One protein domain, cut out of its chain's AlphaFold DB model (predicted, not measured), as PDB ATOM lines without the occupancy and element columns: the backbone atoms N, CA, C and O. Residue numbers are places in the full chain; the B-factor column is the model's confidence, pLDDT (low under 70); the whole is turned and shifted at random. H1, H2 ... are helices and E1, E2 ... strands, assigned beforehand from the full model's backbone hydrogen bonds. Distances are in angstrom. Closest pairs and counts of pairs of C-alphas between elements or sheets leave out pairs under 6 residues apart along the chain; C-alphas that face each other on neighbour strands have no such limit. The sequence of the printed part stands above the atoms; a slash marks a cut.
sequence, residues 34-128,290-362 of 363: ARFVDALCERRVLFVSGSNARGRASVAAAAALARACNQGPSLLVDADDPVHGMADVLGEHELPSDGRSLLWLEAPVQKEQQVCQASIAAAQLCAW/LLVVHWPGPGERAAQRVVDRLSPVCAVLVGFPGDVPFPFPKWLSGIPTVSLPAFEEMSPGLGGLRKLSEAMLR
ATOM      1  N   ALA A  34     -24.534  -5.507  24.748       83.31
ATOM      2  CA  ALA A  34     -23.891  -4.252  25.143       83.31
ATOM      3  C   ALA A  34     -22.766  -3.847  24.170       83.31
ATOM      4  O   ALA A  34     -22.755  -2.725  23.671       83.31
ATOM      5  N   ARG A  35     -21.883  -4.791  23.808       88.00
ATOM      6  CA  ARG A  35     -20.795  -4.548  22.842       88.00
ATOM      7  C   ARG A  35     -21.324  -4.233  21.445       88.00
ATOM      8  O   ARG A  35     -20.692  -3.479  20.713       88.00
ATOM      9  N   PHE A  36     -22.468  -4.804  21.067       90.50
ATOM     10  CA  PHE A  36     -23.140  -4.487  19.813       90.50
ATOM     11  C   PHE A  36     -23.646  -3.046  19.814       90.50
ATOM     12  O   PHE A  36     -23.385  -2.320  18.860       90.50
ATOM     13  N   VAL A  37     -24.327  -2.616  20.883       90.44
ATOM     14  CA  VAL A  37     -24.814  -1.235  21.008       90.44
ATOM     15  C   VAL A  37     -23.651  -0.245  21.000       90.44
ATOM     16  O   VAL A  37     -23.729   0.761  20.294       90.44
ATOM     17  N   ASP A  38     -22.559  -0.553  21.703       90.44
ATOM     18  CA  ASP A  38     -21.343   0.264  21.693       90.44
ATOM     19  C   ASP A  38     -20.771   0.384  20.274       90.44
ATOM     20  O   ASP A  38     -20.575   1.494  19.785       90.44
ATOM     21  N   ALA A  39     -20.593  -0.735  19.563       90.81
ATOM     22  CA  ALA A  39     -20.087  -0.742  18.189       90.81
ATOM     23  C   ALA A  39     -21.022  -0.022  17.194       90.81
ATOM     24  O   ALA A  39     -20.558   0.672  16.287       90.81
ATOM     25  N   LEU A  40     -22.341  -0.139  17.380       91.88
ATOM     26  CA  LEU A  40     -23.358   0.570  16.598       91.88
ATOM     27  C   LEU A  40     -23.288   2.094  16.810       91.88
ATOM     28  O   LEU A  40     -23.620   2.887  15.928       91.88
ATOM     29  N   CYS A  41     -22.870   2.517  17.996       91.06
ATOM     30  CA  CYS A  41     -22.831   3.913  18.403       91.06
ATOM     31  C   CYS A  41     -21.430   4.536  18.273       91.06
ATOM     32  O   CYS A  41     -21.306   5.757  18.332       91.06
ATOM     33  N   GLU A  42     -20.379   3.737  18.083       89.56
ATOM     34  CA  GLU A  42     -18.987   4.199  18.055       89.56
ATOM     35  C   GLU A  42     -18.723   5.113  16.852       89.56
ATOM     36  O   GLU A  42     -18.299   6.259  17.016       89.56
ATOM     37  N   ARG A  43     -19.065   4.640  15.648       90.44
ATOM     38  CA  ARG A  43     -18.685   5.273  14.374       90.44
ATOM     39  C   ARG A  43     -19.554   6.461  14.025       90.44
ATOM     40  O   ARG A  43     -20.729   6.488  14.392       90.44
ATOM     41  N   ARG A  44     -19.021   7.443  13.294       90.25
ATOM     42  CA  ARG A  44     -19.811   8.582  12.790       90.25
ATOM     43  C   ARG A  44     -20.754   8.124  11.681       90.25
ATOM     44  O   ARG A  44     -21.957   8.383  11.760       90.25
ATOM     45  N   VAL A  45     -20.226   7.390  10.706       92.88
ATOM     46  CA  VAL A  45     -20.979   6.851   9.567       92.88
ATOM     47  C   VAL A  45     -20.949   5.325   9.612       92.88
ATOM     48  O   VAL A  45     -19.890   4.719   9.738       92.88
ATOM     49  N   LEU A  46     -22.115   4.693   9.511       94.69
ATOM     50  CA  LEU A  46     -22.242   3.241   9.435       94.69
ATOM     51  C   LEU A  46     -22.830   2.836   8.094       94.69
ATOM     52  O   LEU A  46     -23.979   3.154   7.802       94.69
ATOM     53  N   PHE A  47     -22.056   2.094   7.313       93.75
ATOM     54  CA  PHE A  47     -22.519   1.487   6.075       93.75
ATOM     55  C   PHE A  47     -23.147   0.134   6.379       93.75
ATOM     56  O   PHE A  47     -22.491  -0.775   6.888       93.75
ATOM     57  N   VAL A  48     -24.426  -0.004   6.066       93.19
ATOM     58  CA  VAL A  48     -25.156  -1.256   6.204       93.19
ATOM     59  C   VAL A  48     -24.980  -2.041   4.919       93.19
ATOM     60  O   VAL A  48     -25.309  -1.564   3.837       93.19
ATOM     61  N   SER A  49     -24.428  -3.246   5.028       90.19
ATOM     62  CA  SER A  49     -24.177  -4.101   3.871       90.19
ATOM     63  C   SER A  49     -24.598  -5.528   4.157       90.19
ATOM     64  O   SER A  49     -24.430  -6.024   5.268       90.19
ATOM     65  N   GLY A  50     -25.149  -6.211   3.160       83.81
ATOM     66  CA  GLY A  50     -25.627  -7.570   3.353       83.81
ATOM     67  C   GLY A  50     -26.414  -8.127   2.181       83.81
ATOM     68  O   GLY A  50     -26.739  -7.430   1.218       83.81
ATOM     69  N   SER A  51     -26.729  -9.416   2.279       68.81
ATOM     70  CA  SER A  51     -27.654 -10.096   1.369       68.81
ATOM     71  C   SER A  51     -29.104  -9.833   1.791       68.81
ATOM     72  O   SER A  51     -29.370  -9.888   2.987       68.81
ATOM     73  N   ASN A  52     -30.024  -9.680   0.823       75.69
ATOM     74  CA  ASN A  52     -31.460  -9.360   0.983       75.69
ATOM     75  C   ASN A  52     -31.762  -7.860   1.188       75.69
ATOM     76  O   ASN A  52     -31.604  -7.335   2.288       75.69
ATOM     77  N   ALA A  53     -32.262  -7.203   0.132       73.81
ATOM     78  CA  ALA A  53     -32.528  -5.762   0.101       73.81
ATOM     79  C   ALA A  53     -33.536  -5.308   1.171       73.81
ATOM     80  O   ALA A  53     -33.206  -4.477   2.011       73.81
ATOM     81  N   ARG A  54     -34.723  -5.931   1.227       75.50
ATOM     82  CA  ARG A  54     -35.783  -5.547   2.181       75.50
ATOM     83  C   ARG A  54     -35.345  -5.703   3.637       75.50
ATOM     84  O   ARG A  54     -35.679  -4.888   4.498       75.50
ATOM     85  N   GLY A  55     -34.606  -6.775   3.912       82.25
ATOM     86  CA  GLY A  55     -34.102  -7.049   5.247       82.25
ATOM     87  C   GLY A  55     -33.043  -6.049   5.701       82.25
ATOM     88  O   GLY A  55     -33.089  -5.531   6.814       82.25
ATOM     89  N   ARG A  56     -32.114  -5.743   4.801       88.06
ATOM     90  CA  ARG A  56     -31.048  -4.773   5.025       88.06
ATOM     91  C   ARG A  56     -31.593  -3.359   5.243       88.06
ATOM     92  O   ARG A  56     -31.221  -2.757   6.244       88.06
ATOM     93  N   ALA A  57     -32.534  -2.895   4.419       89.06
ATOM     94  CA  ALA A  57     -33.175  -1.587   4.583       89.06
ATOM     95  C   ALA A  57     -33.913  -1.467   5.929       89.06
ATOM     96  O   ALA A  57     -33.741  -0.496   6.665       89.06
ATOM     97  N   SER A  58     -34.651  -2.512   6.325       89.75
ATOM     98  CA  SER A  58     -35.317  -2.566   7.638       89.75
ATOM     99  C   SER A  58     -34.321  -2.512   8.800       89.75
ATOM    100  O   SER A  58     -34.564  -1.838   9.801       89.75
ATOM    101  N   VAL A  59     -33.183  -3.203   8.672       91.62
ATOM    102  CA  VAL A  59     -32.100  -3.164   9.665       91.62
ATOM    103  C   VAL A  59     -31.428  -1.797   9.701       91.62
ATOM    104  O   VAL A  59     -31.166  -1.303  10.791       91.62
ATOM    105  N   ALA A  60     -31.197  -1.156   8.556       93.81
ATOM    106  CA  ALA A  60     -30.634   0.188   8.489       93.81
ATOM    107  C   ALA A  60     -31.546   1.219   9.172       93.81
ATOM    108  O   ALA A  60     -31.083   1.981  10.022       93.81
ATOM    109  N   ALA A  61     -32.852   1.185   8.898       93.19
ATOM    110  CA  ALA A  61     -33.811   2.072   9.552       93.19
ATOM    111  C   ALA A  61     -33.925   1.804  11.067       93.19
ATOM    112  O   ALA A  61     -33.921   2.735  11.873       93.19
ATOM    113  N   ALA A  62     -33.955   0.533  11.483       93.31
ATOM    114  CA  ALA A  62     -33.966   0.165  12.900       93.31
ATOM    115  C   ALA A  62     -32.670   0.563  13.632       93.31
ATOM    116  O   ALA A  62     -32.723   1.010  14.780       93.31
ATOM    117  N   ALA A  63     -31.520   0.447  12.962       95.06
ATOM    118  CA  ALA A  63     -30.223   0.897  13.455       95.06
ATOM    119  C   ALA A  63     -30.172   2.423  13.608       95.06
ATOM    120  O   ALA A  63     -29.674   2.912  14.621       95.06
ATOM    121  N   ALA A  64     -30.727   3.180  12.654       95.56
ATOM    122  CA  ALA A  64     -30.846   4.634  12.760       95.56
ATOM    123  C   ALA A  64     -31.710   5.039  13.963       95.56
ATOM    124  O   ALA A  64     -31.296   5.880  14.756       95.56
ATOM    125  N   LEU A  65     -32.853   4.374  14.177       94.44
ATOM    126  CA  LEU A  65     -33.685   4.572  15.372       94.44
ATOM    127  C   LEU A  65     -32.949   4.205  16.670       94.44
ATOM    128  O   LEU A  65     -33.050   4.916  17.669       94.44
ATOM    129  N   ALA A  66     -32.184   3.110  16.657       93.50
ATOM    130  CA  ALA A  66     -31.434   2.653  17.824       93.50
ATOM    131  C   ALA A  66     -30.330   3.650  18.203       93.50
ATOM    132  O   ALA A  66     -30.163   3.970  19.382       93.50
ATOM    133  N   ARG A  67     -29.614   4.197  17.215       94.31
ATOM    134  CA  ARG A  67     -28.639   5.276  17.428       94.31
ATOM    135  C   ARG A  67     -29.321   6.553  17.889       94.31
ATOM    136  O   ARG A  67     -28.856   7.150  18.856       94.31
ATOM    137  N   ALA A  68     -30.457   6.898  17.281       93.62
ATOM    138  CA  ALA A  68     -31.225   8.078  17.649       93.62
ATOM    139  C   ALA A  68     -31.640   8.077  19.128       93.62
ATOM    140  O   ALA A  68     -31.499   9.075  19.834       93.62
ATOM    141  N   CYS A  69     -32.066   6.913  19.620       91.81
ATOM    142  CA  CYS A  69     -32.410   6.678  21.019       91.81
ATOM    143  C   CYS A  69     -31.222   6.876  21.989       91.81
ATOM    144  O   CYS A  69     -31.422   7.293  23.129       91.81
ATOM    145  N   ASN A  70     -29.987   6.590  21.556       89.44
ATOM    146  CA  ASN A  70     -28.794   6.644  22.410       89.44
ATOM    147  C   ASN A  70     -28.009   7.958  22.315       89.44
ATOM    148  O   ASN A  70     -27.345   8.333  23.279       89.44
ATOM    149  N   GLN A  71     -28.020   8.617  21.157       89.50
ATOM    150  CA  GLN A  71     -27.059   9.676  20.828       89.50
ATOM    151  C   GLN A  71     -27.710  10.965  20.305       89.50
ATOM    152  O   GLN A  71     -26.990  11.893  19.944       89.50
ATOM    153  N   GLY A  72     -29.046  11.046  20.289       90.88
ATOM    154  CA  GLY A  72     -29.778  12.142  19.647       90.88
ATOM    155  C   GLY A  72     -29.966  11.906  18.143       90.88
ATOM    156  O   GLY A  72     -29.621  10.831  17.668       90.88
ATOM    157  N   PRO A  73     -30.519  12.871  17.388       92.62
ATOM    158  CA  PRO A  73     -30.940  12.684  15.997       92.62
ATOM    159  C   PRO A  73     -29.954  11.917  15.100       92.62
ATOM    160  O   PRO A  73     -28.751  12.193  15.087       92.62
ATOM    161  N   SER A  74     -30.475  10.960  14.324       94.44
ATOM    162  CA  SER A  74     -29.682  10.148  13.388       94.44
ATOM    163  C   SER A  74     -30.120  10.384  11.946       94.44
ATOM    164  O   SER A  74     -31.309  10.416  11.644       94.44
ATOM    165  N   LEU A  75     -29.157  10.460  11.032       94.94
ATOM    166  CA  LEU A  75     -29.404  10.483   9.593       94.94
ATOM    167  C   LEU A  75     -29.517   9.043   9.064       94.94
ATOM    168  O   LEU A  75     -28.669   8.202   9.366       94.94
ATOM    169  N   LEU A  76     -30.546   8.766   8.274       94.88
ATOM    170  CA  LEU A  76     -30.771   7.539   7.524       94.88
ATOM    171  C   LEU A  76     -30.652   7.862   6.035       94.88
ATOM    172  O   LEU A  76     -31.350   8.734   5.523       94.88
ATOM    173  N   VAL A  77     -29.762   7.163   5.345       93.25
ATOM    174  CA  VAL A  77     -29.475   7.403   3.934       93.25
ATOM    175  C   VAL A  77     -29.759   6.138   3.147       93.25
ATOM    176  O   VAL A  77     -29.180   5.094   3.438       93.25
ATOM    177  N   ASP A  78     -30.621   6.239   2.145       92.56
ATOM    178  CA  ASP A  78     -30.836   5.179   1.165       92.56
ATOM    179  C   ASP A  78     -29.870   5.370  -0.013       92.56
ATOM    180  O   ASP A  78     -29.998   6.336  -0.765       92.56
ATOM    181  N   ALA A  79     -28.857   4.506  -0.134       87.50
ATOM    182  CA  ALA A  79     -27.867   4.570  -1.210       87.50
ATOM    183  C   ALA A  79     -28.019   3.444  -2.244       87.50
ATOM    184  O   ALA A  79     -27.352   3.479  -3.273       87.50
ATOM    185  N   ASP A  80     -28.861   2.448  -1.993       72.94
ATOM    186  CA  ASP A  80     -29.077   1.320  -2.895       72.94
ATOM    187  C   ASP A  80     -30.542   1.328  -3.306       72.94
ATOM    188  O   ASP A  80     -31.384   0.747  -2.627       72.94
ATOM    189  N   ASP A  81     -30.834   1.985  -4.428       66.38
ATOM    190  CA  ASP A  81     -32.169   1.969  -5.021       66.38
ATOM    191  C   ASP A  81     -32.346   0.733  -5.917       66.38
ATOM    192  O   ASP A  81     -31.921   0.725  -7.082       66.38
ATOM    193  N   PRO A  82     -32.952  -0.345  -5.388       51.44
ATOM    194  CA  PRO A  82     -33.774  -1.145  -6.278       51.44
ATOM    195  C   PRO A  82     -35.078  -1.641  -5.635       51.44
ATOM    196  O   PRO A  82     -35.065  -2.404  -4.672       51.44
ATOM    197  N   VAL A  83     -36.200  -1.345  -6.304       51.22
ATOM    198  CA  VAL A  83     -37.457  -2.136  -6.404       51.22
ATOM    199  C   VAL A  83     -38.258  -2.373  -5.099       51.22
ATOM    200  O   VAL A  83     -39.456  -2.638  -5.179       51.22
ATOM    201  N   HIS A  84     -37.657  -2.222  -3.916       54.91
ATOM    202  CA  HIS A  84     -38.255  -2.298  -2.574       54.91
ATOM    203  C   HIS A  84     -37.558  -1.284  -1.648       54.91
ATOM    204  O   HIS A  84     -36.790  -1.671  -0.762       54.91
ATOM    205  N   GLY A  85     -37.756   0.003  -1.941       71.81
ATOM    206  CA  GLY A  85     -36.957   1.107  -1.406       71.81
ATOM    207  C   GLY A  85     -37.146   1.351   0.089       71.81
ATOM    208  O   GLY A  85     -38.112   0.896   0.709       71.81
ATOM    209  N   MET A  86     -36.234   2.126   0.682       87.06
ATOM    210  CA  MET A  86     -36.343   2.559   2.078       87.06
ATOM    211  C   MET A  86     -37.684   3.260   2.369       87.06
ATOM    212  O   MET A  86     -38.210   3.138   3.473       87.06
ATOM    213  N   ALA A  87     -38.280   3.927   1.375       87.50
ATOM    214  CA  ALA A  87     -39.620   4.511   1.467       87.50
ATOM    215  C   ALA A  87     -40.686   3.475   1.890       87.50
ATOM    216  O   ALA A  87     -41.381   3.684   2.884       87.50
ATOM    217  N   ASP A  88     -40.728   2.300   1.245       86.50
ATOM    218  CA  ASP A  88     -41.666   1.216   1.582       86.50
ATOM    219  C   ASP A  88     -41.472   0.717   3.022       86.50
ATOM    220  O   ASP A  88     -42.425   0.386   3.734       86.50
ATOM    221  N   VAL A  89     -40.212   0.648   3.456       87.50
ATOM    222  CA  VAL A  89     -39.830   0.223   4.807       87.50
ATOM    223  C   VAL A  89     -40.308   1.231   5.850       87.50
ATOM    224  O   VAL A  89     -40.832   0.833   6.894       87.50
ATOM    225  N   LEU A  90     -40.169   2.523   5.555       88.69
ATOM    226  CA  LEU A  90     -40.630   3.618   6.404       88.69
ATOM    227  C   LEU A  90     -42.159   3.791   6.360       88.69
ATOM    228  O   LEU A  90     -42.725   4.347   7.300       88.69
ATOM    229  N   GLY A  91     -42.832   3.213   5.360       85.69
ATOM    230  CA  GLY A  91     -44.268   3.386   5.125       85.69
ATOM    231  C   GLY A  91     -44.595   4.715   4.443       85.69
ATOM    232  O   GLY A  91     -45.711   5.210   4.572       85.69
ATOM    233  N   GLU A  92     -43.613   5.278   3.746       85.25
ATOM    234  CA  GLU A  92     -43.670   6.557   3.052       85.25
ATOM    235  C   GLU A  92     -43.776   6.334   1.544       85.25
ATOM    236  O   GLU A  92     -43.367   5.296   1.026       85.25
ATOM    237  N   HIS A  93     -44.326   7.314   0.825       78.56
ATOM    238  CA  HIS A  93     -44.455   7.213  -0.629       78.56
ATOM    239  C   HIS A  93     -43.107   7.423  -1.330       78.56
ATOM    240  O   HIS A  93     -42.751   6.663  -2.223       78.56
ATOM    241  N   GLU A  94     -42.361   8.457  -0.932       84.38
ATOM    242  CA  GLU A  94     -41.100   8.867  -1.554       84.38
ATOM    243  C   GLU A  94     -40.157   9.479  -0.514       84.38
ATOM    244  O   GLU A  94     -40.597  10.107   0.454       84.38
ATOM    245  N   LEU A  95     -38.851   9.315  -0.737       87.25
ATOM    246  CA  LEU A  95     -37.810   9.989   0.032       87.25
ATOM    247  C   LEU A  95     -37.243  11.176  -0.753       87.25
ATOM    248  O   LEU A  95     -37.117  11.097  -1.977       87.25
ATOM    249  N   PRO A  96     -36.847  12.271  -0.076       87.75
ATOM    250  CA  PRO A  96     -36.165  13.369  -0.747       87.75
ATOM    251  C   PRO A  96     -34.838  12.902  -1.360       87.75
ATOM    252  O   PRO A  96     -34.025  12.280  -0.675       87.75
ATOM    253  N   SER A  97     -34.616  13.222  -2.637       84.88
ATOM    254  CA  SER A  97     -33.448  12.794  -3.431       84.88
ATOM    255  C   SER A  97     -32.673  13.953  -4.080       84.88
ATOM    256  O   SER A  97     -31.803  13.757  -4.931       84.88
ATOM    257  N   ASP A  98     -32.968  15.181  -3.648       80.44
ATOM    258  CA  ASP A  98     -32.330  16.427  -4.094       80.44
ATOM    259  C   ASP A  98     -30.959  16.686  -3.432       80.44
ATOM    260  O   ASP A  98     -30.339  17.727  -3.660       80.44
ATOM    261  N   GLY A  99     -30.497  15.762  -2.581       72.25
ATOM    262  CA  GLY A  99     -29.227  15.841  -1.856       72.25
ATOM    263  C   GLY A  99     -29.184  16.901  -0.748       72.25
ATOM    264  O   GLY A  99     -28.103  17.178  -0.225       72.25
ATOM    265  N   ARG A 100     -30.320  17.524  -0.401       77.94
ATOM    266  CA  ARG A 100     -30.384  18.649   0.556       77.94
ATOM    267  C   ARG A 100     -31.555  18.565   1.525       77.94
ATOM    268  O   ARG A 100     -31.427  18.965   2.681       77.94
ATOM    269  N   SER A 101     -32.701  18.110   1.047       85.12
ATOM    270  CA  SER A 101     -33.922  17.989   1.828       85.12
ATOM    271  C   SER A 101     -33.890  16.719   2.674       85.12
ATOM    272  O   SER A 101     -33.344  15.693   2.276       85.12
ATOM    273  N   LEU A 102     -34.491  16.800   3.859       90.56
ATOM    274  CA  LEU A 102     -34.559  15.707   4.823       90.56
ATOM    275  C   LEU A 102     -36.013  15.480   5.231       90.56
ATOM    276  O   LEU A 102     -36.712  16.431   5.590       90.56
ATOM    277  N   LEU A 103     -36.449  14.224   5.220       91.06
ATOM    278  CA  LEU A 103     -37.715  13.812   5.813       91.06
ATOM    279  C   LEU A 103     -37.487  13.473   7.286       91.06
ATOM    280  O   LEU A 103     -36.755  12.539   7.600       91.06
ATOM    281  N   TRP A 104     -38.114  14.215   8.192       92.50
ATOM    282  CA  TRP A 104     -38.005  13.962   9.627       92.50
ATOM    283  C   TRP A 104     -39.100  13.012  10.098       92.50
ATOM    284  O   TRP A 104     -40.283  13.264   9.879       92.50
ATOM    285  N   LEU A 105     -38.697  11.937  10.769       90.94
ATOM    286  CA  LEU A 105     -39.583  10.926  11.332       90.94
ATOM    287  C   LEU A 105     -39.272  10.752  12.814       90.94
ATOM    288  O   LEU A 105     -38.111  10.697  13.222       90.94
ATOM    289  N   GLU A 106     -40.317  10.615  13.621       91.25
ATOM    290  CA  GLU A 106     -40.184  10.377  15.052       91.25
ATOM    291  C   GLU A 106     -40.870   9.079  15.459       91.25
ATOM    292  O   GLU A 106     -41.976   8.767  15.012       91.25
ATOM    293  N   ALA A 107     -40.228   8.331  16.350       87.62
ATOM    294  CA  ALA A 107     -40.815   7.139  16.933       87.62
ATOM    295  C   ALA A 107     -40.428   6.998  18.414       87.62
ATOM    296  O   ALA A 107     -39.253   7.135  18.763       87.62
ATOM    297  N   PRO A 108     -41.380   6.657  19.298       88.19
ATOM    298  CA  PRO A 108     -41.051   6.294  20.669       88.19
ATOM    299  C   PRO A 108     -40.379   4.916  20.672       88.19
ATOM    300  O   PRO A 108     -41.004   3.935  20.280       88.19
ATOM    301  N   VAL A 109     -39.131   4.819  21.125       85.50
ATOM    302  CA  VAL A 109     -38.360   3.569  21.225       85.50
ATOM    303  C   VAL A 109     -38.165   3.216  22.694       85.50
ATOM    304  O   VAL A 109     -37.725   4.047  23.489       85.50
ATOM    305  N   GLN A 110     -38.495   1.981  23.075       82.25
ATOM    306  CA  GLN A 110     -38.272   1.501  24.434       82.25
ATOM    307  C   GLN A 110     -36.853   0.939  24.601       82.25
ATOM    308  O   GLN A 110     -36.491  -0.074  24.005       82.25
ATOM    309  N   LYS A 111     -36.061   1.564  25.472       79.31
ATOM    310  CA  LYS A 111     -34.765   1.052  25.921       79.31
ATOM    311  C   LYS A 111     -34.900   0.665  27.388       79.31
ATOM    312  O   LYS A 111     -35.093   1.526  28.242       79.31
ATOM    313  N   GLU A 112     -34.834  -0.633  27.676       77.75
ATOM    314  CA  GLU A 112     -35.044  -1.171  29.026       77.75
ATOM    315  C   GLU A 112     -36.383  -0.682  29.635       77.75
ATOM    316  O   GLU A 112     -37.463  -1.012  29.134       77.75
ATOM    317  N   GLN A 113     -36.327   0.115  30.709       78.19
ATOM    318  CA  GLN A 113     -37.491   0.683  31.400       78.19
ATOM    319  C   GLN A 113     -37.812   2.127  30.977       78.19
ATOM    320  O   GLN A 113     -38.767   2.710  31.488       78.19
ATOM    321  N   GLN A 114     -37.052   2.709  30.044       83.19
ATOM    322  CA  GLN A 114     -37.218   4.088  29.590       83.19
ATOM    323  C   GLN A 114     -37.770   4.143  28.160       83.19
ATOM    324  O   GLN A 114     -37.373   3.378  27.282       83.19
ATOM    325  N   VAL A 115     -38.686   5.081  27.914       85.00
ATOM    326  CA  VAL A 115     -39.150   5.424  26.562       85.00
ATOM    327  C   VAL A 115     -38.383   6.657  26.101       85.00
ATOM    328  O   VAL A 115     -38.427   7.692  26.764       85.00
ATOM    329  N   CYS A 116     -37.677   6.542  24.979       86.81
ATOM    330  CA  CYS A 116     -36.998   7.655  24.326       86.81
ATOM    331  C   CYS A 116     -37.767   8.059  23.065       86.81
ATOM    332  O   CYS A 116     -38.198   7.193  22.304       86.81
ATOM    333  N   GLN A 117     -37.931   9.361  22.831       89.94
ATOM    334  CA  GLN A 117     -38.435   9.869  21.557       89.94
ATOM    335  C   GLN A 117     -37.260   9.924  20.573       89.94
ATOM    336  O   GLN A 117     -36.449  10.847  20.618       89.94
ATOM    337  N   ALA A 118     -37.131   8.901  19.729       91.44
ATOM    338  CA  ALA A 118     -36.072   8.823  18.732       91.44
ATOM    339  C   ALA A 118     -36.482   9.604  17.477       91.44
ATOM    340  O   ALA A 118     -37.587   9.417  16.967       91.44
ATOM    341  N   SER A 119     -35.581  10.450  16.974       92.88
ATOM    342  CA  SER A 119     -35.782  11.240  15.755       92.88
ATOM    343  C   SER A 119     -34.778  10.821  14.684       92.88
ATOM    344  O   SER A 119     -33.573  10.744  14.952       92.88
ATOM    345  N   ILE A 120     -35.274  10.522  13.484       93.50
ATOM    346  CA  ILE A 120     -34.455  10.208  12.315       93.50
ATOM    347  C   ILE A 120     -34.740  11.202  11.192       93.50
ATOM    348  O   ILE A 120     -35.891  11.531  10.915       93.50
ATOM    349  N   ALA A 121     -33.685  11.650  10.524       93.69
ATOM    350  CA  ALA A 121     -33.771  12.378   9.269       93.69
ATOM    351  C   ALA A 121     -33.472  11.402   8.128       93.69
ATOM    352  O   ALA A 121     -32.447  10.734   8.171       93.69
ATOM    353  N   ALA A 122     -34.340  11.292   7.127       92.69
ATOM    354  CA  ALA A 122     -34.201  10.351   6.022       92.69
ATOM    355  C   ALA A 122     -34.010  11.075   4.682       92.69
ATOM    356  O   ALA A 122     -34.683  12.072   4.407       92.69
ATOM    357  N   ALA A 123     -33.113  10.554   3.846       92.50
ATOM    358  CA  ALA A 123     -32.894  11.006   2.474       92.50
ATOM    359  C   ALA A 123     -32.427   9.851   1.582       92.50
ATOM    360  O   ALA A 123     -31.899   8.847   2.065       92.50
ATOM    361  N   GLN A 124     -32.595  10.017   0.276       91.06
ATOM    362  CA  GLN A 124     -32.135   9.084  -0.743       91.06
ATOM    363  C   GLN A 124     -30.993   9.710  -1.546       91.06
ATOM    364  O   GLN A 124     -31.036  10.880  -1.924       91.06
ATOM    365  N   LEU A 125     -29.963   8.920  -1.836       88.81
ATOM    366  CA  LEU A 125     -28.937   9.296  -2.796       88.81
ATOM    367  C   LEU A 125     -29.423   8.933  -4.195       88.81
ATOM    368  O   LEU A 125     -29.779   7.787  -4.462       88.81
ATOM    369  N   CYS A 126     -29.401   9.900  -5.104       84.94
ATOM    370  CA  CYS A 126     -29.769   9.672  -6.491       84.94
ATOM    371  C   CYS A 126     -28.584   9.991  -7.402       84.94
ATOM    372  O   CYS A 126     -28.083  11.119  -7.463       84.94
ATOM    373  N   ALA A 127     -28.119   8.968  -8.121       82.00
ATOM    374  CA  ALA A 127     -26.998   9.112  -9.037       82.00
ATOM    375  C   ALA A 127     -27.325  10.083 -10.180       82.00
ATOM    376  O   ALA A 127     -26.474  10.872 -10.575       82.00
ATOM    377  N   TRP A 128     -28.566  10.059 -10.682       83.44
ATOM    378  CA  TRP A 128     -29.005  10.932 -11.772       83.44
ATOM    379  C   TRP A 128     -28.982  12.412 -11.376       83.44
ATOM    380  O   TRP A 128     -28.345  13.211 -12.058       83.44
ATOM    381  N   LEU A 290     -21.862  -2.168   9.335       94.56
ATOM    382  CA  LEU A 290     -22.863  -3.033   9.952       94.56
ATOM    383  C   LEU A 290     -23.217  -4.137   8.950       94.56
ATOM    384  O   LEU A 290     -23.835  -3.883   7.913       94.56
ATOM    385  N   LEU A 291     -22.818  -5.368   9.253       92.19
ATOM    386  CA  LEU A 291     -23.071  -6.513   8.382       92.19
ATOM    387  C   LEU A 291     -24.453  -7.121   8.659       92.19
ATOM    388  O   LEU A 291     -24.733  -7.536   9.779       92.19
ATOM    389  N   VAL A 292     -25.289  -7.258   7.633       90.06
ATOM    390  CA  VAL A 292     -26.582  -7.952   7.704       90.06
ATOM    391  C   VAL A 292     -26.468  -9.316   7.036       90.06
ATOM    392  O   VAL A 292     -26.182  -9.427   5.842       90.06
ATOM    393  N   VAL A 293     -26.713 -10.372   7.806       87.31
ATOM    394  CA  VAL A 293     -26.597 -11.756   7.342       87.31
ATOM    395  C   VAL A 293     -27.939 -12.446   7.499       87.31
ATOM    396  O   VAL A 293     -28.461 -12.567   8.604       87.31
ATOM    397  N   HIS A 294     -28.490 -12.948   6.397       81.94
ATOM    398  CA  HIS A 294     -29.614 -13.871   6.477       81.94
ATOM    399  C   HIS A 294     -29.082 -15.269   6.795       81.94
ATOM    400  O   HIS A 294     -28.293 -15.820   6.020       81.94
ATOM    401  N   TRP A 295     -29.474 -15.819   7.942       74.94
ATOM    402  CA  TRP A 295     -28.914 -17.058   8.465       74.94
ATOM    403  C   TRP A 295     -29.997 -17.984   9.032       74.94
ATOM    404  O   TRP A 295     -30.779 -17.539   9.877       74.94
ATOM    405  N   PRO A 296     -29.998 -19.278   8.655       71.38
ATOM    406  CA  PRO A 296     -29.174 -19.908   7.613       71.38
ATOM    407  C   PRO A 296     -29.622 -19.493   6.199       71.38
ATOM    408  O   PRO A 296     -30.812 -19.336   5.946       71.38
ATOM    409  N   GLY A 297     -28.694 -19.322   5.251       71.69
ATOM    410  CA  GLY A 297     -29.087 -18.916   3.899       71.69
ATOM    411  C   GLY A 297     -27.959 -18.793   2.869       71.69
ATOM    412  O   GLY A 297     -26.777 -18.806   3.217       71.69
ATOM    413  N   PRO A 298     -28.310 -18.626   1.579       65.69
ATOM    414  CA  PRO A 298     -27.359 -18.589   0.458       65.69
ATOM    415  C   PRO A 298     -26.396 -17.382   0.477       65.69
ATOM    416  O   PRO A 298     -25.478 -17.314  -0.338       65.69
ATOM    417  N   GLY A 299     -26.579 -16.436   1.406       71.31
ATOM    418  CA  GLY A 299     -25.760 -15.230   1.562       71.31
ATOM    419  C   GLY A 299     -24.459 -15.407   2.352       71.31
ATOM    420  O   GLY A 299     -23.645 -14.488   2.360       71.31
ATOM    421  N   GLU A 300     -24.214 -16.566   2.976       76.38
ATOM    422  CA  GLU A 300     -23.093 -16.758   3.914       76.38
ATOM    423  C   GLU A 300     -21.719 -16.460   3.291       76.38
ATOM    424  O   GLU A 300     -20.941 -15.665   3.813       76.38
ATOM    425  N   ARG A 301     -21.429 -17.021   2.109       77.38
ATOM    426  CA  ARG A 301     -20.146 -16.785   1.415       77.38
ATOM    427  C   ARG A 301     -19.979 -15.344   0.938       77.38
ATOM    428  O   ARG A 301     -18.860 -14.900   0.684       77.38
ATOM    429  N   ALA A 302     -21.077 -14.630   0.701       77.19
ATOM    430  CA  ALA A 302     -21.016 -13.212   0.375       77.19
ATOM    431  C   ALA A 302     -20.700 -12.408   1.639       77.19
ATOM    432  O   ALA A 302     -19.767 -11.615   1.606       77.19
ATOM    433  N   ALA A 303     -21.390 -12.692   2.746       81.50
ATOM    434  CA  ALA A 303     -21.152 -12.080   4.048       81.50
ATOM    435  C   ALA A 303     -19.716 -12.299   4.544       81.50
ATOM    436  O   ALA A 303     -19.067 -11.344   4.960       81.50
ATOM    437  N   GLN A 304     -19.162 -13.505   4.402       83.62
ATOM    438  CA  GLN A 304     -17.777 -13.751   4.800       83.62
ATOM    439  C   GLN A 304     -16.768 -12.943   3.969       83.62
ATOM    440  O   GLN A 304     -15.835 -12.373   4.523       83.62
ATOM    441  N   ARG A 305     -16.999 -12.775   2.659       80.31
ATOM    442  CA  ARG A 305     -16.166 -11.880   1.832       80.31
ATOM    443  C   ARG A 305     -16.237 -10.422   2.286       80.31
ATOM    444  O   ARG A 305     -15.280  -9.687   2.060       80.31
ATOM    445  N   VAL A 306     -17.353  -9.995   2.885       79.06
ATOM    446  CA  VAL A 306     -17.453  -8.674   3.523       79.06
ATOM    447  C   VAL A 306     -16.582  -8.624   4.764       79.06
ATOM    448  O   VAL A 306     -15.828  -7.672   4.911       79.06
ATOM    449  N   VAL A 307     -16.642  -9.649   5.616       84.69
ATOM    450  CA  VAL A 307     -15.802  -9.726   6.819       84.69
ATOM    451  C   VAL A 307     -14.323  -9.613   6.465       84.69
ATOM    452  O   VAL A 307     -13.641  -8.739   6.992       84.69
ATOM    453  N   ASP A 308     -13.867 -10.407   5.497       82.62
ATOM    454  CA  ASP A 308     -12.460 -10.447   5.095       82.62
ATOM    455  C   ASP A 308     -11.963  -9.121   4.488       82.62
ATOM    456  O   ASP A 308     -10.773  -8.820   4.549       82.62
ATOM    457  N   ARG A 309     -12.849  -8.333   3.860       79.88
ATOM    458  CA  ARG A 309     -12.476  -7.110   3.120       79.88
ATOM    459  C   ARG A 309     -12.734  -5.815   3.874       79.88
ATOM    460  O   ARG A 309     -11.988  -4.862   3.689       79.88
ATOM    461  N   LEU A 310     -13.814  -5.763   4.645       80.75
ATOM    462  CA  LEU A 310     -14.327  -4.543   5.267       80.75
ATOM    463  C   LEU A 310     -14.252  -4.562   6.794       80.75
ATOM    464  O   LEU A 310     -14.492  -3.520   7.391       80.75
ATOM    465  N   SER A 311     -13.919  -5.700   7.423       84.19
ATOM    466  CA  SER A 311     -13.763  -5.819   8.885       84.19
ATOM    467  C   SER A 311     -14.917  -5.153   9.663       84.19
ATOM    468  O   SER A 311     -14.706  -4.143  10.336       84.19
ATOM    469  N   PRO A 312     -16.159  -5.659   9.534       83.62
ATOM    470  CA  PRO A 312     -17.340  -5.016  10.096       83.62
ATOM    471  C   PRO A 312     -17.237  -4.867  11.611       83.62
ATOM    472  O   PRO A 312     -16.759  -5.760  12.311       83.62
ATOM    473  N   VAL A 313     -17.732  -3.735  12.108       89.88
ATOM    474  CA  VAL A 313     -17.670  -3.383  13.534       89.88
ATOM    475  C   VAL A 313     -18.739  -4.112  14.343       89.88
ATOM    476  O   VAL A 313     -18.562  -4.355  15.531       89.88
ATOM    477  N   CYS A 314     -19.843  -4.486  13.697       92.62
ATOM    478  CA  CYS A 314     -20.897  -5.305  14.277       92.62
ATOM    479  C   CYS A 314     -21.699  -6.031  13.188       92.62
ATOM    480  O   CYS A 314     -21.626  -5.695  12.000       92.62
ATOM    481  N   ALA A 315     -22.469  -7.042  13.594       91.75
ATOM    482  CA  ALA A 315     -23.294  -7.836  12.696       91.75
ATOM    483  C   ALA A 315     -24.711  -8.081  13.238       91.75
ATOM    484  O   ALA A 315     -24.950  -8.164  14.441       91.75
ATOM    485  N   VAL A 316     -25.656  -8.239  12.318       90.06
ATOM    486  CA  VAL A 316     -27.046  -8.605  12.581       90.06
ATOM    487  C   VAL A 316     -27.354  -9.895  11.833       90.06
ATOM    488  O   VAL A 316     -27.253  -9.954  10.605       90.06
ATOM    489  N   LEU A 317     -27.760 -10.924  12.575       87.12
ATOM    490  CA  LEU A 317     -28.254 -12.179  12.019       87.12
ATOM    491  C   LEU A 317     -29.769 -12.129  11.912       87.12
ATOM    492  O   LEU A 317     -30.447 -11.865  12.899       87.12
ATOM    493  N   VAL A 318     -30.313 -12.423  10.737       83.44
ATOM    494  CA  VAL A 318     -31.757 -12.393  10.504       83.44
ATOM    495  C   VAL A 318     -32.268 -13.763  10.097       83.44
ATOM    496  O   VAL A 318     -31.701 -14.389   9.204       83.44
ATOM    497  N   GLY A 319     -33.392 -14.173  10.686       74.31
ATOM    498  CA  GLY A 319     -34.051 -15.444  10.388       74.31
ATOM    499  C   GLY A 319     -33.762 -16.526  11.421       74.31
ATOM    500  O   GLY A 319     -34.006 -17.698  11.154       74.31
ATOM    501  N   PHE A 320     -33.265 -16.143  12.599       66.38
ATOM    502  CA  PHE A 320     -32.948 -17.082  13.665       66.38
ATOM    503  C   PHE A 320     -34.160 -17.276  14.596       66.38
ATOM    504  O   PHE A 320     -34.465 -16.369  15.377       66.38
ATOM    505  N   PRO A 321     -34.869 -18.421  14.556       54.38
ATOM    506  CA  PRO A 321     -35.855 -18.745  15.578       54.38
ATOM    507  C   PRO A 321     -35.105 -19.015  16.885       54.38
ATOM    508  O   PRO A 321     -34.249 -19.897  16.943       54.38
ATOM    509  N   GLY A 322     -35.399 -18.234  17.925       53.06
ATOM    510  CA  GLY A 322     -34.638 -18.152  19.181       53.06
ATOM    511  C   GLY A 322     -34.509 -19.426  20.030       53.06
ATOM    512  O   GLY A 322     -34.012 -19.333  21.146       53.06
ATOM    513  N   ASP A 323     -34.910 -20.598  19.529       51.69
ATOM    514  CA  ASP A 323     -35.043 -21.826  20.321       51.69
ATOM    515  C   ASP A 323     -34.155 -23.001  19.862       51.69
ATOM    516  O   ASP A 323     -34.164 -24.048  20.510       51.69
ATOM    517  N   VAL A 324     -33.364 -22.872  18.783       51.31
ATOM    518  CA  VAL A 324     -32.497 -23.971  18.305       51.31
ATOM    519  C   VAL A 324     -31.015 -23.586  18.378       51.31
ATOM    520  O   VAL A 324     -30.611 -22.620  17.730       51.31
ATOM    521  N   PRO A 325     -30.167 -24.347  19.101       53.62
ATOM    522  CA  PRO A 325     -28.729 -24.109  19.150       53.62
ATOM    523  C   PRO A 325     -28.089 -24.542  17.825       53.62
ATOM    524  O   PRO A 325     -27.585 -25.654  17.686       53.62
ATOM    525  N   PHE A 326     -28.129 -23.669  16.822       58.44
ATOM    526  CA  PHE A 326     -27.298 -23.809  15.631       58.44
ATOM    527  C   PHE A 326     -25.917 -23.201  15.902       58.44
ATOM    528  O   PHE A 326     -25.837 -22.141  16.527       58.44
ATOM    529  N   PRO A 327     -24.818 -23.840  15.457       65.38
ATOM    530  CA  PRO A 327     -23.487 -23.291  15.660       65.38
ATOM    531  C   PRO A 327     -23.380 -21.932  14.969       65.38
ATOM    532  O   PRO A 327     -23.620 -21.813  13.765       65.38
ATOM    533  N   PHE A 328     -23.010 -20.916  15.749       71.62
ATOM    534  CA  PHE A 328     -22.660 -19.607  15.217       71.62
ATOM    535  C   PHE A 328     -21.534 -19.759  14.184       71.62
ATOM    536  O   PHE A 328     -20.604 -20.550  14.403       71.62
ATOM    537  N   PRO A 329     -21.579 -19.013  13.069       76.44
ATOM    538  CA  PRO A 329     -20.522 -19.091  12.080       76.44
ATOM    539  C   PRO A 329     -19.187 -18.658  12.695       76.44
ATOM    540  O   PRO A 329     -19.064 -17.559  13.232       76.44
ATOM    541  N   LYS A 330     -18.160 -19.516  12.617       82.31
ATOM    542  CA  LYS A 330     -16.841 -19.251  13.232       82.31
ATOM    543  C   LYS A 330     -16.187 -17.968  12.719       82.31
ATOM    544  O   LYS A 330     -15.405 -17.356  13.433       82.31
ATOM    545  N   TRP A 331     -16.512 -17.564  11.496       83.25
ATOM    546  CA  TRP A 331     -16.002 -16.353  10.860       83.25
ATOM    547  C   TRP A 331     -16.623 -15.055  11.406       83.25
ATOM    548  O   TRP A 331     -16.111 -13.983  11.114       83.25
ATOM    549  N   LEU A 332     -17.674 -15.142  12.232       82.94
ATOM    550  CA  LEU A 332     -18.196 -14.021  13.027       82.94
ATOM    551  C   LEU A 332     -17.580 -13.941  14.430       82.94
ATOM    552  O   LEU A 332     -17.943 -13.069  15.218       82.94
ATOM    553  N   SER A 333     -16.669 -14.854  14.779       82.88
ATOM    554  CA  SER A 333     -16.053 -14.868  16.106       82.88
ATOM    555  C   SER A 333     -15.324 -13.549  16.383       82.88
ATOM    556  O   SER A 333     -14.476 -13.123  15.603       82.88
ATOM    557  N   GLY A 334     -15.670 -12.904  17.499       83.06
ATOM    558  CA  GLY A 334     -15.100 -11.619  17.910       83.06
ATOM    559  C   GLY A 334     -15.836 -10.382  17.388       83.06
ATOM    560  O   GLY A 334     -15.558  -9.291  17.882       83.06
ATOM    561  N   ILE A 335     -16.793 -10.536  16.464       88.44
ATOM    562  CA  ILE A 335     -17.649  -9.445  15.984       88.44
ATOM    563  C   ILE A 335     -18.905  -9.376  16.869       88.44
ATOM    564  O   ILE A 335     -19.653 -10.361  16.932       88.44
ATOM    565  N   PRO A 336     -19.186  -8.238  17.536       90.69
ATOM    566  CA  PRO A 336     -20.419  -8.054  18.292       90.69
ATOM    567  C   PRO A 336     -21.642  -8.314  17.413       90.69
ATOM    568  O   PRO A 336     -21.788  -7.710  16.347       90.69
ATOM    569  N   THR A 337     -22.505  -9.235  17.840       88.00
ATOM    570  CA  THR A 337     -23.591  -9.745  17.000       88.00
ATOM    571  C   THR A 337     -24.904  -9.834  17.765       88.00
ATOM    572  O   THR A 337     -24.935 -10.311  18.901       88.00
ATOM    573  N   VAL A 338     -25.997  -9.430  17.114       87.69
ATOM    574  CA  VAL A 338     -27.371  -9.632  17.600       87.69
ATOM    575  C   VAL A 338     -28.195 -10.424  16.592       87.69
ATOM    576  O   VAL A 338     -27.979 -10.338  15.381       87.69
ATOM    577  N   SER A 339     -29.162 -11.185  17.094       85.06
ATOM    578  CA  SER A 339     -30.082 -11.973  16.273       85.06
ATOM    579  C   SER A 339     -31.469 -11.336  16.253       85.06
ATOM    580  O   SER A 339     -32.028 -11.028  17.303       85.06
ATOM    581  N   LEU A 340     -32.036 -11.187  15.058       82.94
ATOM    582  CA  LEU A 340     -33.357 -10.625  14.793       82.94
ATOM    583  C   LEU A 340     -34.282 -11.674  14.144       82.94
ATOM    584  O   LEU A 340     -33.809 -12.576  13.435       82.94
ATOM    585  N   PRO A 341     -35.609 -11.563  14.361       75.69
ATOM    586  CA  PRO A 341     -36.584 -12.470  13.761       75.69
ATOM    587  C   PRO A 341     -36.638 -12.309  12.236       75.69
ATOM    588  O   PRO A 341     -36.160 -11.321  11.677       75.69
ATOM    589  N   ALA A 342     -37.228 -13.289  11.548       74.06
ATOM    590  CA  ALA A 342     -37.407 -13.226  10.101       74.06
ATOM    591  C   ALA A 342     -38.309 -12.041   9.694       74.06
ATOM    592  O   ALA A 342     -39.326 -11.767  10.327       74.06
ATOM    593  N   PHE A 343     -37.965 -11.361   8.592       69.88
ATOM    594  CA  PHE A 343     -38.689 -10.167   8.123       69.88
ATOM    595  C   PHE A 343     -40.131 -10.427   7.672       69.88
ATOM    596  O   PHE A 343     -40.925  -9.491   7.632       69.88
ATOM    597  N   GLU A 344     -40.488 -11.676   7.362       64.81
ATOM    598  CA  GLU A 344     -41.860 -12.074   7.008       64.81
ATOM    599  C   GLU A 344     -42.855 -11.856   8.161       64.81
ATOM    600  O   GLU A 344     -44.057 -11.748   7.934       64.81
ATOM    601  N   GLU A 345     -42.357 -11.724   9.393       57.62
ATOM    602  CA  GLU A 345     -43.166 -11.491  10.591       57.62
ATOM    603  C   GLU A 345     -43.375  -9.998  10.899       57.62
ATOM    604  O   GLU A 345     -44.004  -9.653  11.903       57.62
ATOM    605  N   MET A 346     -42.848  -9.091  10.066       66.31
ATOM    606  CA  MET A 346     -42.817  -7.662  10.375       66.31
ATOM    607  C   MET A 346     -43.748  -6.820   9.512       66.31
ATOM    608  O   MET A 346     -43.697  -6.822   8.283       66.31
ATOM    609  N   SER A 347     -44.580  -6.042  10.201       70.25
ATOM    610  CA  SER A 347     -45.394  -4.988   9.609       70.25
ATOM    611  C   SER A 347     -44.494  -3.859   9.083       70.25
ATOM    612  O   SER A 347     -43.625  -3.417   9.840       70.25
ATOM    613  N   PRO A 348     -44.695  -3.371   7.843       75.88
ATOM    614  CA  PRO A 348     -43.982  -2.197   7.339       75.88
ATOM    615  C   PRO A 348     -44.286  -0.951   8.185       75.88
ATOM    616  O   PRO A 348     -45.266  -0.918   8.940       75.88
ATOM    617  N   GLY A 349     -43.443   0.071   8.051       84.56
ATOM    618  CA  GLY A 349     -43.587   1.348   8.738       84.56
ATOM    619  C   GLY A 349     -42.939   1.416  10.122       84.56
ATOM    620  O   GLY A 349     -42.449   0.428  10.685       84.56
ATOM    621  N   LEU A 350     -42.978   2.617  10.708       85.88
ATOM    622  CA  LEU A 350     -42.294   2.957  11.966       85.88
ATOM    623  C   LEU A 350     -42.623   2.018  13.137       85.88
ATOM    624  O   LEU A 350     -41.762   1.743  13.969       85.88
ATOM    625  N   GLY A 351     -43.841   1.469  13.199       84.94
ATOM    626  CA  GLY A 351     -44.239   0.537  14.260       84.94
ATOM    627  C   GLY A 351     -43.478  -0.797  14.239       84.94
ATOM    628  O   GLY A 351     -43.160  -1.338  15.300       84.94
ATOM    629  N   GLY A 352     -43.167  -1.331  13.052       85.69
ATOM    630  CA  GLY A 352     -42.339  -2.534  12.905       85.69
ATOM    631  C   GLY A 352     -40.864  -2.243  13.170       85.69
ATOM    632  O   GLY A 352     -40.209  -2.969  13.918       85.69
ATOM    633  N   LEU A 353     -40.374  -1.122  12.636       89.19
ATOM    634  CA  LEU A 353     -38.996  -0.656  12.816       89.19
ATOM    635  C   LEU A 353     -38.655  -0.364  14.276       89.19
ATOM    636  O   LEU A 353     -37.573  -0.716  14.742       89.19
ATOM    637  N   ARG A 354     -39.607   0.196  15.024       90.06
ATOM    638  CA  ARG A 354     -39.501   0.369  16.471       90.06
ATOM    639  C   ARG A 354     -39.203  -0.960  17.161       90.06
ATOM    640  O   ARG A 354     -38.245  -1.039  17.916       90.06
ATOM    641  N   LYS A 355     -39.976  -2.015  16.889       87.94
ATOM    642  CA  LYS A 355     -39.776  -3.330  17.532       87.94
ATOM    643  C   LYS A 355     -38.411  -3.932  17.204       87.94
ATOM    644  O   LYS A 355     -37.810  -4.570  18.064       87.94
ATOM    645  N   LEU A 356     -37.918  -3.727  15.981       88.88
ATOM    646  CA  LEU A 356     -36.564  -4.130  15.596       88.88
ATOM    647  C   LEU A 356     -35.495  -3.353  16.351       88.88
ATOM    648  O   LEU A 356     -34.554  -3.952  16.861       88.88
ATOM    649  N   SER A 357     -35.656  -2.035  16.433       90.81
ATOM    650  CA  SER A 357     -34.753  -1.160  17.174       90.81
ATOM    651  C   SER A 357     -34.695  -1.567  18.649       90.81
ATOM    652  O   SER A 357     -33.620  -1.784  19.196       90.81
ATOM    653  N   GLU A 358     -35.851  -1.809  19.271       89.81
ATOM    654  CA  GLU A 358     -35.941  -2.325  20.639       89.81
ATOM    655  C   GLU A 358     -35.256  -3.692  20.774       89.81
ATOM    656  O   GLU A 358     -34.568  -3.931  21.759       89.81
ATOM    657  N   ALA A 359     -35.399  -4.590  19.794       86.88
ATOM    658  CA  ALA A 359     -34.718  -5.884  19.805       86.88
ATOM    659  C   ALA A 359     -33.187  -5.755  19.692       86.88
ATOM    660  O   ALA A 359     -32.482  -6.509  20.355       86.88
ATOM    661  N   MET A 360     -32.679  -4.786  18.922       88.62
ATOM    662  CA  MET A 360     -31.244  -4.471  18.844       88.62
ATOM    663  C   MET A 360     -30.694  -3.892  20.154       88.62
ATOM    664  O   MET A 360     -29.526  -4.093  20.468       88.62
ATOM    665  N   LEU A 361     -31.529  -3.164  20.901       87.44
ATOM    666  CA  LEU A 361     -31.157  -2.493  22.149       87.44
ATOM    667  C   LEU A 361     -31.357  -3.348  23.406       87.44
ATOM    668  O   LEU A 361     -31.014  -2.895  24.496       87.44
ATOM    669  N   ARG A 362     -31.934  -4.549  23.291       80.69
ATOM    670  CA  ARG A 362     -32.124  -5.451  24.434       80.69
ATOM    671  C   ARG A 362     -30.773  -5.972  24.909       80.69
ATOM    672  O   ARG A 362     -30.166  -6.821  24.255       80.69
TER     673      ARG A 362
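AT A GLANCE: This is residues 34 to 128 and 290 to 362 of the 363 residues of the protein "Yop-1 protein" of Symbiodinium sp. CCMP2592 (UniProt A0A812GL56). What is the overall shape? A sheet of four strands, E1 E5 E6 E7, and a sheet of three, E2 E4 E3, stand on opposite sides of the long core helix H2, and the smaller sheet curls round it. H1 packs on the same face of the larger sheet as H2, H4 packs on the opposite face over E1 and E5, and H5 packs on both sheets. What is it made of? The printed part has 168 residues with five named helices and seven named strands, in the order H1 E1 H2 E2 H3 E3 E4 E5 H4 E6 E7 H5, of mixed class; the larger sheet, in the order just given, is parallel and the smaller is mixed. It is compact and rounded, with a radius of gyration of the C-alphas of 15.3 A and spans of 44 by 43 by 30 A.

IN THESE COORDINATES: Where are the strands? E1 is residues 45 to 50, 16.4 A long, E5 290 to 294, E6 314 to 318 and E7 337 to 340. In the other sheet E2 is residues 74 to 78, E4 114 to 124, 31.2 A long, and E3 103 to 111, 24.0 A long; E3 bends by 50 degrees at residue 108. Where are the helices? H2, residues 53 to 71, is 26.4 A long, from C-alpha 53 at (-32.528, -5.762, 0.101) to C-alpha 71 at (-27.059, 9.676, 20.828). H1 is residues 34 to 42, H3 86 to 90, H4 300 to 310, 15.1 A long, and H5 350 to 361, 16.0 A long, ending with C-alpha 361 at (-31.157, -2.493, 22.149).

HOW THE PARTS SIT: How is the larger sheet paired? It is strongly twisted, with N 292 and O 49 of E5 and E1, N 316 and O 291 of E6 and E5, and N 340 and O 317 of E7 and E6 each 2.8 A apart, within hydrogen-bond range. E5, H4 and E6 form a strand-helix-strand unit, two parallel neighbour strands with a helix between, and its crossover is right-handed. What is on this sheet? It has three layers, helices on both faces: H1, H2 and H5 on one, H4 on the other. H2, at a height of 6.6 A over the sheet, is over E5, with the C-alphas of Arg 56 and Val 292 closest at 6.1 A; H4, at 9.2 A, runs along the strands, with those of Val 293 and Ala 303 closest at 6.4 A. How does the smaller sheet sit? It curls round H2, which makes two layers with it, helix on one face; the C-alphas of Cys 69 and Ala 118 of H2 and E4 are closest at 4.8 A. N 76 and O 121 of the parallel neighbours E2 and E4 are within hydrogen-bond range at 2.7 A, and so are N 105 and O 120 of the hairpin E3 and E4 at 2.8 A. Which helices meet? H2 is the hub: its residues 58 to 66 touch H5, at Ala 62 and Ser 357, whose C-alphas are 4.5 A apart, its residues 63 to 71 touch H1, at Cys 41 and Arg 67, 6.0 A, and its residues 54 to 61 touch H3, at Ala 57 and Met 86, 5.8 A. Every O i to N i+4 pair is within hydrogen-bond range in H1, H2, H3 and H4, and 7 of 8 in H5.

THE WHOLE: How large is it? The two C-alphas farthest apart, those of Asp 98 and Pro 325, are 46.9 A apart. Where is the cut? Residues 129 to 289 are not printed, and C-alphas 128 and 290 are 26.5 A apart across it. Which links are long, and where is confidence low? Those from H3 to E3, residues 91 to 102, and from E6 to E7, residues 319 to 336, are long. The mean pLDDT of the printed part is 83.3, and 18 residues are under 70, among them 81 to 84, 320 to 327 and 343 to 346.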